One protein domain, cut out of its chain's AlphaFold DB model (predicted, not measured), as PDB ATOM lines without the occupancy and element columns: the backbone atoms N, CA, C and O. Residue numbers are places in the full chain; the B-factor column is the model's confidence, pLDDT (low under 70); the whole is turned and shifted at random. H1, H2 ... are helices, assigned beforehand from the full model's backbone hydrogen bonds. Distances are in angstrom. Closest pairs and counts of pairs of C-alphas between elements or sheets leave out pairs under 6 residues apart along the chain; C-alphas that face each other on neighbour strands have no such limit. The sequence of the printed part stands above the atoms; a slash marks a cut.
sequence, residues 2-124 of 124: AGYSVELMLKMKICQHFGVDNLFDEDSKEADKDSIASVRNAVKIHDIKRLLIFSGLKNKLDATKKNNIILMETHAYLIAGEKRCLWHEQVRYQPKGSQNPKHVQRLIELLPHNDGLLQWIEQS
ATOM      1  N   ALA A   2      20.116   5.271  24.115       72.19
ATOM      2  CA  ALA A   2      19.507   5.180  22.780       72.19
ATOM      3  C   ALA A   2      20.365   5.715  21.602       72.19
ATOM      4  O   ALA A   2      20.495   5.044  20.584       72.19
ATOM      5  N   GLY A   3      21.034   6.867  21.743       78.88
ATOM      6  CA  GLY A   3      21.936   7.351  20.682       78.88
ATOM      7  C   GLY A   3      23.262   6.583  20.560       78.88
ATOM      8  O   GLY A   3      23.849   6.582  19.486       78.88
ATOM      9  N   TYR A   4      23.691   5.854  21.601       85.38
ATOM     10  CA  TYR A   4      24.833   4.937  21.476       85.38
ATOM     11  C   TYR A   4      24.506   3.746  20.588       85.38
ATOM     12  O   TYR A   4      25.365   3.309  19.837       85.38
ATOM     13  N   SER A   5      23.275   3.236  20.641       88.38
ATOM     14  CA  SER A   5      22.843   2.162  19.746       88.38
ATOM     15  C   SER A   5      23.001   2.581  18.283       88.38
ATOM     16  O   SER A   5      23.559   1.834  17.489       88.38
ATOM     17  N   VAL A   6      22.616   3.818  17.949       91.31
ATOM     18  CA  VAL A   6      22.821   4.389  16.607       91.31
ATOM     19  C   VAL A   6      24.308   4.531  16.283       91.31
ATOM     20  O   VAL A   6      24.733   4.117  15.209       91.31
ATOM     21  N   GLU A   7      25.111   5.073  17.204       91.88
ATOM     22  CA  GLU A   7      26.563   5.206  17.023       91.88
ATOM     23  C   GLU A   7      27.227   3.854  16.718       91.88
ATOM     24  O   GLU A   7      27.998   3.746  15.766       91.88
ATOM     25  N   LEU A   8      26.900   2.818  17.493       92.62
ATOM     26  CA  LEU A   8      27.450   1.473  17.339       92.62
ATOM     27  C   LEU A   8      27.037   0.836  16.009       92.62
ATOM     28  O   LEU A   8      27.883   0.259  15.330       92.62
ATOM     29  N   MET A   9      25.776   0.984  15.594       94.56
ATOM     30  CA  MET A   9      25.328   0.480  14.292       94.56
ATOM     31  C   MET A   9      26.023   1.196  13.135       94.56
ATOM     32  O   MET A   9      26.441   0.549  12.180       94.56
ATOM     33  N   LEU A  10      26.213   2.516  13.223       95.12
ATOM     34  CA  LEU A  10      26.958   3.259  12.206       95.12
ATOM     35  C   LEU A  10      28.426   2.836  12.158       95.12
ATOM     36  O   LEU A  10      28.964   2.657  11.071       95.12
ATOM     37  N   LYS A  11      29.064   2.622  13.312       94.81
ATOM     38  CA  LYS A  11      30.429   2.087  13.384       94.81
ATOM     39  C   LYS A  11      30.527   0.696  12.765       94.81
ATOM     40  O   LYS A  11      31.434   0.453  11.979       94.81
ATOM     41  N   MET A  12      29.553  -0.176  13.012       94.81
ATOM     42  CA  MET A  12      29.473  -1.472  12.335       94.81
ATOM     43  C   MET A  12      29.339  -1.314  10.810       94.81
ATOM     44  O   MET A  12      30.057  -1.978  10.064       94.81
ATOM     45  N   LYS A  13      28.516  -0.376  10.328       96.12
ATOM     46  CA  LYS A  13      28.423  -0.067   8.891       96.12
ATOM     47  C   LYS A  13      29.715   0.511   8.311       96.12
ATOM     48  O   LYS A  13      30.019   0.227   7.160       96.12
ATOM     49  N   ILE A  14      30.492   1.277   9.079       96.06
ATOM     50  CA  ILE A  14      31.827   1.744   8.660       96.06
ATOM     51  C   ILE A  14      32.766   0.552   8.462       96.06
ATOM     52  O   ILE A  14      33.400   0.471   7.415       96.06
ATOM     53  N   CYS A  15      32.811  -0.389   9.412       93.94
ATOM     54  CA  CYS A  15      33.594  -1.622   9.274       93.94
ATOM     55  C   CYS A  15      33.231  -2.366   7.978       93.94
ATOM     56  O   CYS A  15      34.104  -2.664   7.164       93.94
ATOM     57  N   GLN A  16      31.929  -2.572   7.740       94.31
ATOM     58  CA  GLN A  16      31.426  -3.215   6.520       94.31
ATOM     59  C   GLN A  16      31.807  -2.442   5.252       94.31
ATOM     60  O   GLN A  16      32.227  -3.041   4.267       94.31
ATOM     61  N   HIS A  17      31.673  -1.115   5.268       93.69
ATOM     62  CA  HIS A  17      31.961  -0.272   4.110       93.69
ATOM     63  C   HIS A  17      33.453  -0.233   3.766       93.69
ATOM     64  O   HIS A  17      33.809  -0.189   2.591       93.69
ATOM     65  N   PHE A  18      34.322  -0.259   4.776       92.31
ATOM     66  CA  PHE A  18      35.773  -0.266   4.591       92.31
ATOM     67  C   PHE A  18      36.325  -1.670   4.314       92.31
ATOM     68  O   PHE A  18      37.474  -1.788   3.901       92.31
ATOM     69  N   GLY A  19      35.525  -2.722   4.528       90.62
ATOM     70  CA  GLY A  19      35.975  -4.108   4.413       90.62
ATOM     71  C   GLY A  19      36.976  -4.500   5.503       90.62
ATOM     72  O   GLY A  19      37.853  -5.319   5.251       90.62
ATOM     73  N   VAL A  20      36.870  -3.886   6.686       88.75
ATOM     74  CA  VAL A  20      37.750  -4.133   7.835       88.75
ATOM     75  C   VAL A  20      36.904  -4.582   9.013       88.75
ATOM     76  O   VAL A  20      36.095  -3.812   9.538       88.75
ATOM     77  N   ASP A  21      37.112  -5.818   9.448       87.31
ATOM     78  CA  ASP A  21      36.454  -6.346  10.636       87.31
ATOM     79  C   ASP A  21      37.009  -5.672  11.892       87.31
ATOM     80  O   ASP A  21      38.195  -5.383  11.992       87.31
ATOM     81  N   ASN A  22      36.137  -5.408  12.866       84.31
ATOM     82  CA  ASN A  22      36.532  -4.897  14.183       84.31
ATOM     83  C   ASN A  22      37.465  -3.665  14.155       84.31
ATOM     84  O   ASN A  22      38.271  -3.491  15.061       84.31
ATOM     85  N   LEU A  23      37.307  -2.750  13.187       89.81
ATOM     86  CA  LEU A  23      38.119  -1.523  13.063       89.81
ATOM     87  C   LEU A  23      38.221  -0.702  14.365       89.81
ATOM     88  O   LEU A  23      39.181   0.036  14.570       89.81
ATOM     89  N   PHE A  24      37.217  -0.792  15.237       89.50
ATOM     90  CA  PHE A  24      37.160  -0.068  16.509       89.50
ATOM     91  C   PHE A  24      37.687  -0.871  17.709       89.50
ATOM     92  O   PHE A  24      37.604  -0.368  18.827       89.50
ATOM     93  N   ASP A  25      38.226  -2.074  17.498       87.00
ATOM     94  CA  ASP A  25      38.921  -2.850  18.525       87.00
ATOM     95  C   ASP A  25      40.316  -2.257  18.764       87.00
ATOM     96  O   ASP A  25      41.137  -2.127  17.853       87.00
ATOM     97  N   GLU A  26      40.565  -1.822  19.997       81.38
ATOM     98  CA  GLU A  26      41.832  -1.209  20.406       81.38
ATOM     99  C   GLU A  26      42.906  -2.231  20.766       81.38
ATOM    100  O   GLU A  26      44.098  -1.930  20.645       81.38
ATOM    101  N   ASP A  27      42.483  -3.449  21.088       81.50
ATOM    102  CA  ASP A  27      43.340  -4.531  21.555       81.50
ATOM    103  C   ASP A  27      43.737  -5.495  20.426       81.50
ATOM    104  O   ASP A  27      44.446  -6.482  20.668       81.50
ATOM    105  N   SER A  28      43.338  -5.203  19.180       72.69
ATOM    106  CA  SER A  28      43.624  -6.063  18.032       72.69
ATOM    107  C   SER A  28      45.138  -6.258  17.826       72.69
ATOM    108  O   SER A  28      45.971  -5.352  17.985       72.69
ATOM    109  N   LYS A  29      45.514  -7.501  17.503       69.06
ATOM    110  CA  LYS A  29      46.900  -7.938  17.248       69.06
ATOM    111  C   LYS A  29      47.176  -8.105  15.751       69.06
ATOM    112  O   LYS A  29      47.901  -9.013  15.355       69.06
ATOM    113  N   GLU A  30      46.544  -7.283  14.922       68.81
ATOM    114  CA  GLU A  30      46.665  -7.378  13.466       68.81
ATOM    115  C   GLU A  30      48.072  -7.009  12.979       68.81
ATOM    116  O   GLU A  30      48.766  -6.195  13.591       68.81
ATOM    117  N   ALA A  31      48.489  -7.615  11.863       62.00
ATOM    118  CA  ALA A  31      49.814  -7.413  11.275       62.00
ATOM    119  C   ALA A  31      50.051  -5.961  10.803       62.00
ATOM    120  O   ALA A  31      51.180  -5.486  10.866       62.00
ATOM    121  N   ASP A  32      48.984  -5.239  10.431       72.31
ATOM    122  CA  ASP A  32      49.015  -3.846   9.952       72.31
ATOM    123  C   ASP A  32      48.541  -2.834  11.010       72.31
ATOM    124  O   ASP A  32      47.906  -1.818  10.702       72.31
ATOM    125  N   LYS A  33      48.844  -3.108  12.285       73.69
ATOM    126  CA  LYS A  33      48.347  -2.353  13.446       73.69
ATOM    127  C   LYS A  33      48.489  -0.834  13.318       73.69
ATOM    128  O   LYS A  33      47.567  -0.118  13.701       73.69
ATOM    129  N   ASP A  34      49.596  -0.334  12.769       79.88
ATOM    130  CA  ASP A  34      49.841   1.110  12.646       79.88
ATOM    131  C   ASP A  34      48.938   1.767  11.589       79.88
ATOM    132  O   ASP A  34      48.356   2.832  11.828       79.88
ATOM    133  N   SER A  35      48.749   1.107  10.443       82.62
ATOM    134  CA  SER A  35      47.862   1.571   9.369       82.62
ATOM    135  C   SER A  35      46.398   1.541   9.814       82.62
ATOM    136  O   SER A  35      45.677   2.530   9.653       82.62
ATOM    137  N   ILE A  36      45.975   0.445  10.454       85.25
ATOM    138  CA  ILE A  36      44.623   0.292  11.006       85.25
ATOM    139  C   ILE A  36      44.375   1.300  12.131       85.25
ATOM    140  O   ILE A  36      43.327   1.945  12.155       85.25
ATOM    141  N   ALA A  37      45.346   1.522  13.022       85.81
ATOM    142  CA  ALA A  37      45.237   2.527  14.074       85.81
ATOM    143  C   ALA A  37      45.086   3.943  13.505       85.81
ATOM    144  O   ALA A  37      44.288   4.721  14.029       85.81
ATOM    145  N   SER A  38      45.809   4.273  12.431       87.69
ATOM    146  CA  SER A  38      45.707   5.571  11.759       87.69
ATOM    147  C   SER A  38      44.305   5.802  11.181       87.69
ATOM    148  O   SER A  38      43.665   6.814  11.486       87.69
ATOM    149  N   VAL A  39      43.770   4.826  10.438       90.12
ATOM    150  CA  VAL A  39      42.400   4.883   9.894       90.12
ATOM    151  C   VAL A  39      41.372   4.948  11.020       90.12
ATOM    152  O   VAL A  39      40.503   5.823  11.008       90.12
ATOM    153  N   ARG A  40      41.493   4.081  12.033       91.19
ATOM    154  CA  ARG A  40      40.627   4.081  13.217       91.19
ATOM    155  C   ARG A  40      40.609   5.454  13.866       91.19
ATOM    156  O   ARG A  40      39.531   5.976  14.107       91.19
ATOM    157  N   ASN A  41      41.759   6.072  14.114       89.19
ATOM    158  CA  ASN A  41      41.828   7.388  14.753       89.19
ATOM    159  C   ASN A  41      41.121   8.478  13.932       89.19
ATOM    160  O   ASN A  41      40.533   9.386  14.518       89.19
ATOM    161  N   ALA A  42      41.110   8.371  12.602       88.88
ATOM    162  CA  ALA A  42      40.378   9.298  11.740       88.88
ATOM    163  C   ALA A  42      38.846   9.143  11.844       88.88
ATOM    164  O   ALA A  42      38.118  10.130  11.703       88.88
ATOM    165  N   VAL A  43      38.346   7.930  12.113       91.12
ATOM    166  CA  VAL A  43      36.900   7.623  12.159       91.12
ATOM    167  C   VAL A  43      36.352   7.321  13.560       91.12
ATOM    168  O   VAL A  43      35.140   7.178  13.734       91.12
ATOM    169  N   LYS A  44      37.205   7.262  14.589       87.19
ATOM    170  CA  LYS A  44      36.856   7.072  16.007       87.19
ATOM    171  C   LYS A  44      36.342   8.384  16.591       87.19
ATOM    172  O   LYS A  44      36.989   9.053  17.390       87.19
ATOM    173  N   ILE A  45      35.146   8.746  16.161       88.88
ATOM    174  CA  ILE A  45      34.450   9.964  16.566       88.88
ATOM    175  C   ILE A  45      33.070   9.628  17.133       88.88
ATOM    176  O   ILE A  45      32.505   8.573  16.846       88.88
ATOM    177  N   HIS A  46      32.517  10.558  17.911       87.00
ATOM    178  CA  HIS A  46      31.184  10.462  18.518       87.00
ATOM    179  C   HIS A  46      30.183  11.428  17.865       87.00
ATOM    180  O   HIS A  46      29.227  11.860  18.497       87.00
ATOM    181  N   ASP A  47      30.412  11.824  16.611       87.44
ATOM    182  CA  ASP A  47      29.506  12.692  15.851       87.44
ATOM    183  C   ASP A  47      28.701  11.842  14.857       87.44
ATOM    184  O   ASP A  47      29.242  11.365  13.858       87.44
ATOM    185  N   ILE A  48      27.395  11.678  15.108       89.25
ATOM    186  CA  ILE A  48      26.500  10.874  14.256       89.25
ATOM    187  C   ILE A  48      26.481  11.368  12.803       89.25
ATOM    188  O   ILE A  48      26.409  10.549  11.889       89.25
ATOM    189  N   LYS A  49      26.557  12.683  12.552       89.19
ATOM    190  CA  LYS A  49      26.513  13.224  11.182       89.19
ATOM    191  C   LYS A  49      27.726  12.771  10.390       89.19
ATOM    192  O   LYS A  49      27.591  12.387   9.232       89.19
ATOM    193  N   ARG A  50      28.900  12.811  11.015       92.00
ATOM    194  CA  ARG A  50      30.145  12.354  10.394       92.00
ATOM    195  C   ARG A  50      30.185  10.830  10.271       92.00
ATOM    196  O   ARG A  50      30.576  10.335   9.221       92.00
ATOM    197  N   LEU A  51      29.704  10.093  11.273       93.44
ATOM    198  CA  LEU A  51      29.587   8.632  11.192       93.44
ATOM    199  C   LEU A  51      28.662   8.188  10.046       93.44
ATOM    200  O   LEU A  51      29.005   7.256   9.332       93.44
ATOM    201  N   LEU A  52      27.552   8.897   9.799       93.88
ATOM    202  CA  LEU A  52      26.674   8.665   8.641       93.88
ATOM    203  C   LEU A  52      27.374   8.885   7.292       93.88
ATOM    204  O   LEU A  52      27.005   8.259   6.297       93.88
ATOM    205  N   ILE A  53      28.333   9.813   7.235       94.81
ATOM    206  CA  ILE A  53      29.141  10.050   6.034       94.81
ATOM    207  C   ILE A  53      30.115   8.889   5.850       94.81
ATOM    208  O   ILE A  53      30.122   8.280   4.785       94.81
ATOM    209  N   PHE A  54      30.883   8.545   6.887       94.94
ATOM    210  CA  PHE A  54      31.850   7.446   6.828       94.94
ATOM    211  C   PHE A  54      31.203   6.089   6.549       94.94
ATOM    212  O   PHE A  54      31.793   5.266   5.862       94.94
ATOM    213  N   SER A  55      29.977   5.866   7.026       95.31
ATOM    214  CA  SER A  55      29.230   4.638   6.757       95.31
ATOM    215  C   SER A  55      28.617   4.589   5.351       95.31
ATOM    216  O   SER A  55      27.918   3.635   5.028       95.31
ATOM    217  N   GLY A  56      28.760   5.647   4.544       95.12
ATOM    218  CA  GLY A  56      28.153   5.746   3.213       95.12
ATOM    219  C   GLY A  56      26.624   5.909   3.212       95.12
ATOM    220  O   GLY A  56      25.988   5.815   2.162       95.12
ATOM    221  N   LEU A  57      26.002   6.171   4.367       96.06
ATOM    222  CA  LEU A  57      24.541   6.196   4.517       96.06
ATOM    223  C   LEU A  57      23.926   7.592   4.380       96.06
ATOM    224  O   LEU A  57      22.715   7.709   4.196       96.06
ATOM    225  N   LYS A  58      24.731   8.660   4.433       94.94
ATOM    226  CA  LYS A  58      24.243  10.049   4.473       94.94
ATOM    227  C   LYS A  58      23.243  10.393   3.364       94.94
ATOM    228  O   LYS A  58      22.160  10.899   3.656       94.94
ATOM    229  N   ASN A  59      23.593  10.112   2.110       95.00
ATOM    230  CA  ASN A  59      22.751  10.463   0.963       95.00
ATOM    231  C   ASN A  59      21.489   9.593   0.898       95.00
ATOM    232  O   ASN A  59      20.409  10.107   0.607       95.00
ATOM    233  N   LYS A  60      21.608   8.297   1.228       95.19
ATOM    234  CA  LYS A  60      20.459   7.386   1.329       95.19
ATOM    235  C   LYS A  60      19.473   7.890   2.388       95.19
ATOM    236  O   LYS A  60      18.290   8.029   2.097       95.19
ATOM    237  N   LEU A  61      19.965   8.264   3.572       94.56
ATOM    238  CA  LEU A  61      19.138   8.791   4.660       94.56
ATOM    239  C   LEU A  61      18.380  10.053   4.237       94.56
ATOM    240  O   LEU A  61      17.182  10.174   4.489       94.56
ATOM    241  N   ASP A  62      19.065  10.997   3.588       93.44
ATOM    242  CA  ASP A  62      18.451  12.246   3.129       93.44
ATOM    243  C   ASP A  62      17.361  12.029   2.076       93.44
ATOM    244  O   ASP A  62      16.401  12.801   2.032       93.44
ATOM    245  N   ALA A  63      17.496  11.002   1.235       94.94
ATOM    246  CA  ALA A  63      16.477  10.625   0.268       94.94
ATOM    247  C   ALA A  63      15.287   9.932   0.949       94.94
ATOM    248  O   ALA A  63      14.146  10.347   0.752       94.94
ATOM    249  N   THR A  64      15.542   8.928   1.794       94.31
ATOM    250  CA  THR A  64      14.492   8.122   2.436       94.31
ATOM    251  C   THR A  64      13.661   8.936   3.423       94.31
ATOM    252  O   THR A  64      12.434   8.831   3.429       94.31
ATOM    253  N   LYS A  65      14.291   9.800   4.229       93.56
ATOM    254  CA  LYS A  65      13.584  10.550   5.280       93.56
ATOM    255  C   LYS A  65      12.530  11.520   4.742       93.56
ATOM    256  O   LYS A  65      11.626  11.884   5.476       93.56
ATOM    257  N   LYS A  66      12.604  11.923   3.466       92.81
ATOM    258  CA  LYS A  66      11.582  12.782   2.836       92.81
ATOM    259  C   LYS A  66      10.211  12.106   2.760       92.81
ATOM    260  O   LYS A  66       9.202  12.797   2.797       92.81
ATOM    261  N   ASN A  67      10.195  10.776   2.682       94.06
ATOM    262  CA  ASN A  67       8.982   9.975   2.507       94.06
ATOM    263  C   ASN A  67       8.655   9.109   3.735       94.06
ATOM    264  O   ASN A  67       7.656   8.399   3.731       94.06
ATOM    265  N   ASN A  68       9.484   9.152   4.783       94.12
ATOM    266  CA  ASN A  68       9.293   8.397   6.018       94.12
ATOM    267  C   ASN A  68       9.284   9.365   7.208       94.12
ATOM    268  O   ASN A  68      10.329   9.855   7.645       94.12
ATOM    269  N   ILE A  69       8.086   9.620   7.737       94.25
ATOM    270  CA  ILE A  69       7.881  10.582   8.821       94.25
ATOM    271  C   ILE A  69       8.560  10.157  10.126       94.25
ATOM    272  O   ILE A  69       9.099  11.011  10.826       94.25
ATOM    273  N   ILE A  70       8.611   8.855  10.419       94.06
ATOM    274  CA  ILE A  70       9.267   8.319  11.617       94.06
ATOM    275  C   ILE A  70      10.772   8.569  11.542       94.06
ATOM    276  O   ILE A  70      11.381   9.057  12.497       94.06
ATOM    277  N   LEU A  71      11.377   8.305  10.384       92.19
ATOM    278  CA  LEU A  71      12.798   8.536  10.149       92.19
ATOM    279  C   LEU A  71      13.142  10.034  10.170       92.19
ATOM    280  O   LEU A  71      14.157  10.427  10.748       92.19
ATOM    281  N   MET A  72      12.280  10.878   9.597       92.56
ATOM    282  CA  MET A  72      12.408  12.337   9.657       92.56
ATOM    283  C   MET A  72      12.352  12.855  11.099       92.56
ATOM    284  O   MET A  72      13.218  13.631  11.509       92.56
ATOM    285  N   GLU A  73      11.364  12.410  11.876       91.19
ATOM    286  CA  GLU A  73      11.170  12.813  13.269       91.19
ATOM    287  C   GLU A  73      12.348  12.343  14.141       91.19
ATOM    288  O   GLU A  73      12.918  13.129  14.900       91.19
ATOM    289  N   THR A  74      12.800  11.099  13.954       89.69
ATOM    290  CA  THR A  74      13.992  10.557  14.630       89.69
ATOM    291  C   THR A  74      15.235  11.382  14.313       89.69
ATOM    292  O   THR A  74      15.995  11.736  15.214       89.69
ATOM    293  N   HIS A  75      15.441  11.734  13.040       89.00
ATOM    294  CA  HIS A  75      16.554  12.578  12.616       89.00
ATOM    295  C   HIS A  75      16.499  13.965  13.278       89.00
ATOM    296  O   HIS A  75      17.528  14.465  13.733       89.00
ATOM    297  N   ALA A  76      15.322  14.592  13.364       87.56
ATOM    298  CA  ALA A  76      15.166  15.892  14.017       87.56
ATOM    299  C   ALA A  76      15.567  15.841  15.505       87.56
ATOM    300  O   ALA A  76      16.351  16.674  15.970       87.56
ATOM    301  N   TYR A  77      15.107  14.816  16.230       86.56
ATOM    302  CA  TYR A  77      15.413  14.640  17.653       86.56
ATOM    303  C   TYR A  77      16.847  14.198  17.941       86.56
ATOM    304  O   TYR A  77      17.400  14.575  18.965       86.56
ATOM    305  N   LEU A  78      17.451  13.367  17.095       83.50
ATOM    306  CA  LEU A  78      18.763  12.790  17.389       83.50
ATOM    307  C   LEU A  78      19.915  13.612  16.799       83.50
ATOM    308  O   LEU A  78      20.950  13.775  17.438       83.50
ATOM    309  N   ILE A  79      19.739  14.111  15.571       79.38
ATOM    310  CA  ILE A  79      20.825  14.621  14.721       79.38
ATOM    311  C   ILE A  79      20.765  16.144  14.586       79.38
ATOM    312  O   ILE A  79      21.802  16.813  14.584       79.38
ATOM    313  N   ALA A  80      19.563  16.710  14.448       75.69
ATOM    314  CA  ALA A  80      19.396  18.157  14.325       75.69
ATOM    315  C   ALA A  80      19.467  18.883  15.680       75.69
ATOM    316  O   ALA A  80      19.702  20.088  15.707       75.69
ATOM    317  N   GLY A  81      19.334  18.158  16.799       67.06
ATOM    318  CA  GLY A  81      19.364  18.753  18.137       67.06
ATOM    319  C   GLY A  81      18.109  19.558  18.462       67.06
ATOM    320  O   GLY A  81      18.122  20.410  19.356       67.06
ATOM    321  N   GLU A  82      17.037  19.348  17.700       67.44
ATOM    322  CA  GLU A  82      15.836  20.145  17.832       67.44
ATOM    323  C   GLU A  82      15.154  19.889  19.180       67.44
ATOM    324  O   GLU A  82      15.173  18.799  19.758       67.44
ATOM    325  N   LYS A  83      14.514  20.941  19.696       64.00
ATOM    326  CA  LYS A  83      13.640  20.870  20.868       64.00
ATOM    327  C   LYS A  83      14.317  20.390  22.172       64.00
ATOM    328  O   LYS A  83      13.647  19.832  23.042       64.00
ATOM    329  N   ARG A  84      15.620  20.647  22.363       71.88
ATOM    330  CA  ARG A  84      16.396  20.215  23.553       71.88
ATOM    331  C   ARG A  84      16.437  18.689  23.728       71.88
ATOM    332  O   ARG A  84      16.401  18.190  24.852       71.88
ATOM    333  N   CYS A  85      16.477  17.966  22.616       71.75
ATOM    334  CA  CYS A  85      16.940  16.590  22.554       71.75
ATOM    335  C   CYS A  85      18.160  16.638  21.637       71.75
ATOM    336  O   CYS A  85      18.018  16.803  20.434       71.75
ATOM    337  N   LEU A  86      19.359  16.663  22.209       72.62
ATOM    338  CA  LEU A  86      20.598  16.630  21.443       72.62
ATOM    339  C   LEU A  86      21.384  15.433  21.930       72.62
ATOM    340  O   LEU A  86      21.688  15.321  23.118       72.62
ATOM    341  N   TRP A  87      21.740  14.553  21.007       75.44
ATOM    342  CA  TRP A  87      22.719  13.534  21.309       75.44
ATOM    343  C   TRP A  87      24.111  14.064  20.965       75.44
ATOM    344  O   TRP A  87      24.413  14.392  19.821       75.44
ATOM    345  N   HIS A  88      24.937  14.198  21.996       76.00
ATOM    346  CA  HIS A  88      26.343  14.561  21.898       76.00
ATOM    347  C   HIS A  88      27.051  14.034  23.146       76.00
ATOM    348  O   HIS A  88      26.463  14.027  24.230       76.00
ATOM    349  N   GLU A  89      28.315  13.632  23.034       74.69
ATOM    350  CA  GLU A  89      29.081  13.128  24.179       74.69
ATOM    351  C   GLU A  89      29.059  14.098  25.368       74.69
ATOM    352  O   GLU A  89      28.827  13.673  26.500       74.69
ATOM    353  N   GLN A  90      29.200  15.399  25.104       77.88
ATOM    354  CA  GLN A  90      29.214  16.432  26.144       77.88
ATOM    355  C   GLN A  90      27.905  16.536  26.938       77.88
ATOM    356  O   GLN A  90      27.919  17.023  28.067       77.88
ATOM    357  N   VAL A  91      26.780  16.052  26.399       79.06
ATOM    358  CA  VAL A  91      25.492  16.053  27.116       79.06
ATOM    359  C   VAL A  91      25.549  15.172  28.366       79.06
ATOM    360  O   VAL A  91      24.832  15.445  29.325       79.06
ATOM    361  N   ARG A  92      26.455  14.183  28.419       74.75
ATOM    362  CA  ARG A  92      26.688  13.350  29.613       74.75
ATOM    363  C   ARG A  92      27.124  14.146  30.840       74.75
ATOM    364  O   ARG A  92      26.835  13.729  31.955       74.75
ATOM    365  N   TYR A  93      27.803  15.268  30.630       82.25
ATOM    366  CA  TYR A  93      28.334  16.105  31.704       82.25
ATOM    367  C   TYR A  93      27.412  17.279  32.041       82.25
ATOM    368  O   TYR A  93      27.703  18.061  32.942       82.25
ATOM    369  N   GLN A  94      26.298  17.427  31.320       83.81
ATOM    370  CA  GLN A  94      25.335  18.480  31.602       83.81
ATOM    371  C   GLN A  94      24.476  18.127  32.825       83.81
ATOM    372  O   GLN A  94      24.185  16.950  33.058       83.81
ATOM    373  N   PRO A  95      23.995  19.134  33.578       84.44
ATOM    374  CA  PRO A  95      23.094  18.905  34.699       84.44
ATOM    375  C   PRO A  95      21.837  18.128  34.295       84.44
ATOM    376  O   PRO A  95      21.308  18.284  33.188       84.44
ATOM    377  N   LYS A  96      21.306  17.330  35.226       80.81
ATOM    378  CA  LYS A  96      20.015  16.651  35.055       80.81
ATOM    379  C   LYS A  96      18.930  17.673  34.687       80.81
ATOM    380  O   LYS A  96      18.815  18.716  35.321       80.81
ATOM    381  N   GLY A  97      18.125  17.361  33.670       81.06
ATOM    382  CA  GLY A  97      17.093  18.269  33.147       81.06
ATOM    383  C   GLY A  97      17.574  19.212  32.035       81.06
ATOM    384  O   GLY A  97      16.788  20.018  31.533       81.06
ATOM    385  N   SER A  98      18.833  19.097  31.601       83.69
ATOM    386  CA  SER A  98      19.338  19.764  30.393       83.69
ATOM    387  C   SER A  98      18.542  19.365  29.142       83.69
ATOM    388  O   SER A  98      18.199  20.225  28.326       83.69
ATOM    389  N   GLN A  99      18.156  18.090  29.058       85.88
ATOM    390  CA  GLN A  99      17.332  17.516  27.996       85.88
ATOM    391  C   GLN A  99      15.837  17.566  28.338       85.88
ATOM    392  O   GLN A  99      15.451  17.405  29.496       85.88
ATOM    393  N   ASN A 100      14.984  17.752  27.328       88.00
ATOM    394  CA  ASN A 100      13.532  17.722  27.498       88.00
ATOM    395  C   ASN A 100      13.034  16.267  27.637       88.00
ATOM    396  O   ASN A 100      13.114  15.517  26.660       88.00
ATOM    397  N   PRO A 101      12.453  15.865  28.786       88.19
ATOM    398  CA  PRO A 101      12.046  14.479  29.019       88.19
ATOM    399  C   PRO A 101      11.043  13.941  27.995       88.19
ATOM    400  O   PRO A 101      11.155  12.790  27.584       88.19
ATOM    401  N   LYS A 102      10.099  14.773  27.531       89.12
ATOM    402  CA  LYS A 102       9.087  14.357  26.546       89.12
ATOM    403  C   LYS A 102       9.722  14.003  25.204       89.12
ATOM    404  O   LYS A 102       9.320  13.044  24.559       89.12
ATOM    405  N   HIS A 103      10.731  14.763  24.793       88.19
ATOM    406  CA  HIS A 103      11.430  14.521  23.532       88.19
ATOM    407  C   HIS A 103      12.417  13.366  23.624       88.19
ATOM    408  O   HIS A 103      12.565  12.623  22.660       88.19
ATOM    409  N   VAL A 104      13.043  13.173  24.786       87.12
ATOM    410  CA  VAL A 104      13.860  11.983  25.047       87.12
ATOM    411  C   VAL A 104      12.997  10.723  24.990       87.12
ATOM    412  O   VAL A 104      13.370   9.773  24.311       87.12
ATOM    413  N   GLN A 105      11.828  10.729  25.637       89.81
ATOM    414  CA  GLN A 105      10.880   9.616  25.589       89.81
ATOM    415  C   GLN A 105      10.429   9.325  24.153       89.81
ATOM    416  O   GLN A 105      10.525   8.192  23.691       89.81
ATOM    417  N   ARG A 106      10.040  10.369  23.411       90.19
ATOM    418  CA  ARG A 106       9.649  10.239  22.005       90.19
ATOM    419  C   ARG A 106      10.767   9.645  21.144       90.19
ATOM    420  O   ARG A 106      10.515   8.773  20.324       90.19
ATOM    421  N   LEU A 107      12.013  10.073  21.351       89.44
ATOM    422  CA  LEU A 107      13.167   9.513  20.650       89.44
ATOM    423  C   LEU A 107      13.374   8.022  20.973       89.44
ATOM    424  O   LEU A 107      13.668   7.244  20.069       89.44
ATOM    425  N   ILE A 108      13.212   7.619  22.238       90.25
ATOM    426  CA  ILE A 108      13.323   6.213  22.660       90.25
ATOM    427  C   ILE A 108      12.276   5.339  21.957       90.25
ATOM    428  O   ILE A 108      12.590   4.213  21.591       90.25
ATOM    429  N   GLU A 109      11.070   5.858  21.732       92.31
ATOM    430  CA  GLU A 109       9.993   5.150  21.026       92.31
ATOM    431  C   GLU A 109      10.240   5.044  19.515       92.31
ATOM    432  O   GLU A 109       9.960   4.010  18.912       92.31
ATOM    433  N   LEU A 110      10.771   6.102  18.894       92.25
ATOM    434  CA  LEU A 110      10.959   6.156  17.441       92.25
ATOM    435  C   LEU A 110      12.165   5.348  16.955       92.25
ATOM    436  O   LEU A 110      12.138   4.806  15.854       92.25
ATOM    437  N   LEU A 111      13.228   5.264  17.758       90.94
ATOM    438  CA  LEU A 111      14.465   4.582  17.375       90.94
ATOM    439  C   LEU A 111      14.276   3.105  16.977       90.94
ATOM    440  O   LEU A 111      14.752   2.750  15.896       90.94
ATOM    441  N   PRO A 112      13.614   2.254  17.788       91.31
ATOM    442  CA  PRO A 112      13.398   0.845  17.470       91.31
ATOM    443  C   PRO A 112      12.157   0.591  16.604       91.31
ATOM    444  O   PRO A 112      11.873  -0.565  16.302       91.31
ATOM    445  N   HIS A 113      11.398   1.629  16.232       93.88
ATOM    446  CA  HIS A 113      10.218   1.482  15.381       93.88
ATOM    447  C   HIS A 113      10.588   0.798  14.052       93.88
ATOM    448  O   HIS A 113      11.705   0.968  13.566       93.88
ATOM    449  N   ASN A 114       9.650   0.070  13.438       91.88
ATOM    450  CA  ASN A 114       9.880  -0.655  12.176       91.88
ATOM    451  C   ASN A 114      10.385   0.268  11.055       91.88
ATOM    452  O   ASN A 114      11.329  -0.056  10.348       91.88
ATOM    453  N   ASP A 115       9.801   1.462  10.968       91.38
ATOM    454  CA  ASP A 115      10.227   2.541  10.063       91.38
ATOM    455  C   ASP A 115      11.265   3.500  10.685       91.38
ATOM    456  O   ASP A 115      11.513   4.593  10.169       91.38
ATOM    457  N   GLY A 116      11.813   3.130  11.841       90.88
ATOM    458  CA  GLY A 116      12.740   3.908  12.651       90.88
ATOM    459  C   GLY A 116      14.189   3.809  12.193       90.88
ATOM    460  O   GLY A 116      14.562   3.008  11.336       90.88
ATOM    461  N   LEU A 117      15.038   4.647  12.790       92.56
ATOM    462  CA  LEU A 117      16.433   4.773  12.366       92.56
ATOM    463  C   LEU A 117      17.248   3.494  12.597       92.56
ATOM    464  O   LEU A 117      18.105   3.200  11.774       92.56
ATOM    465  N   LEU A 118      17.006   2.737  13.676       93.50
ATOM    466  CA  LEU A 118      17.774   1.511  13.934       93.50
ATOM    467  C   LEU A 118      17.489   0.454  12.860       93.50
ATOM    468  O   LEU A 118      18.421  -0.035  12.228       93.50
ATOM    469  N   GLN A 119      16.209   0.189  12.590       93.81
ATOM    470  CA  GLN A 119      15.777  -0.759  11.558       93.81
ATOM    471  C   GLN A 119      16.255  -0.339  10.167       93.81
ATOM    472  O   GLN A 119      16.775  -1.148   9.401       93.81
ATOM    473  N   TRP A 120      16.165   0.959   9.866       95.44
ATOM    474  CA  TRP A 120      16.661   1.493   8.607       95.44
ATOM    475  C   TRP A 120      18.175   1.312   8.446       95.44
ATOM    476  O   TRP A 120      18.618   0.903   7.374       95.44
ATOM    477  N   ILE A 121      18.977   1.589   9.488       95.12
ATOM    478  CA  ILE A 121      20.430   1.369   9.426       95.12
ATOM    479  C   ILE A 121      20.712  -0.114   9.208       95.12
ATOM    480  O   ILE A 121      21.524  -0.432   8.351       95.12
ATOM    481  N   GLU A 122      20.056  -1.015   9.937       94.12
ATOM    482  CA  GLU A 122      20.278  -2.461   9.817       94.12
ATOM    483  C   GLU A 122      20.138  -2.952   8.369       94.12
ATOM    484  O   GLU A 122      21.037  -3.617   7.850       94.12
ATOM    485  N   GLN A 123      19.065  -2.525   7.701       93.25
ATOM    486  CA  GLN A 123      18.683  -2.943   6.349       93.25
ATOM    487  C   GLN A 123      19.443  -2.229   5.212       93.25
ATOM    488  O   GLN A 123      19.315  -2.640   4.058       93.25
ATOM    489  N   SER A 124      20.191  -1.155   5.502       90.06
ATOM    490  CA  SER A 124      20.835  -0.286   4.489       90.06
ATOM    491  C   SER A 124      22.256  -0.673   4.103       90.06
ATOM    492  O   SER A 124      22.651  -0.304   2.964       90.06
TER     493      SER A 124
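Overview. This is residues 2 to 124 of the 124 residues of an uncharacterized protein of Methylovulum psychrotolerans (UniProt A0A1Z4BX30). A flat group of short helices is built round one longer helix, H1, with H3 side by side with it and H8 side by side with its residues 5 to 10. Near the first residue of H1, H5 and H7 pack on each other at a slant, while beyond its last residue the chain runs out to H2, where residues 29 to 35 stick out. H4 comes between H3 and H5, and H6 sits on the stretch between H5 and H7, touching no helix. The printed part has 123 residues with eight named helices, H1 to H8 in order, and no named strand; its class is all helix. It is compact, with a radius of gyration of the C-alphas of 15.6 A, and spans 48 by 36 by 18 A.

Arrangement. H1, residues 2 to 18, touches H3, residues 48 to 54, at a shallow tilt of 9 degrees, the same way; their closest C-alphas, of Ile 14 and Phe 54, are 6.0 A apart. With residues 5 to 10 alone H1 touches H8, residues 117 to 123, at a shallow tilt of 28 degrees, the same way; the closest C-alphas, of Val 6 and Leu 118, are 6.4 A apart. H2, residues 33 to 43, is close to H3 but not clearly touching: the closest C-alphas, of Val 43 and Phe 54, are 7.3 A apart. H4, residues 58 to 64, is also close to H3 but not clearly touching, the closest C-alphas, of Leu 52 and Lys 58, being 5.0 A apart. H5, residues 69 to 78, touches H7, residues 101 to 110, at a steep tilt of 46 degrees, opposite ways; the closest C-alphas, of Thr 74 and Leu 110, are 6.0 A apart. H5 and H8 only just touch, with 3 pairs of C-alphas within 8 A, the closest being those of Leu 71 and Leu 117, 5.7 A apart. H6, residues 89 to 93, is apart from H5 and H7. Every O i to N i+4 pair is within hydrogen-bond range in H2, H3, H4, H5, H7 and H8; in H1 12 of 13 are, and in H6 0 of 1, beside 2 of 2 O i to N i+3 pairs.

Along the chain. H1 begins at C-alpha 2, at (19.507, 5.180, 22.780), and ends at C-alpha 18, at (35.773, -0.266, 4.591), 25.0 A from first to last C-alpha. H2 measures 15.2 A, H5 14.0 A and H7 14.3 A in the same way. H8 ends at C-alpha 123, at (18.683, -2.943, 6.349).

Size, cuts and confidence. The two C-alphas farthest apart, of Ala 31 and Lys 102, are 48.6 A apart. The printed part has no cut. The link from H1 to H2, 14 residues, is long. The mean pLDDT of the printed part is 87.2, and residues 29 to 31 and 81 to 83 are under 70.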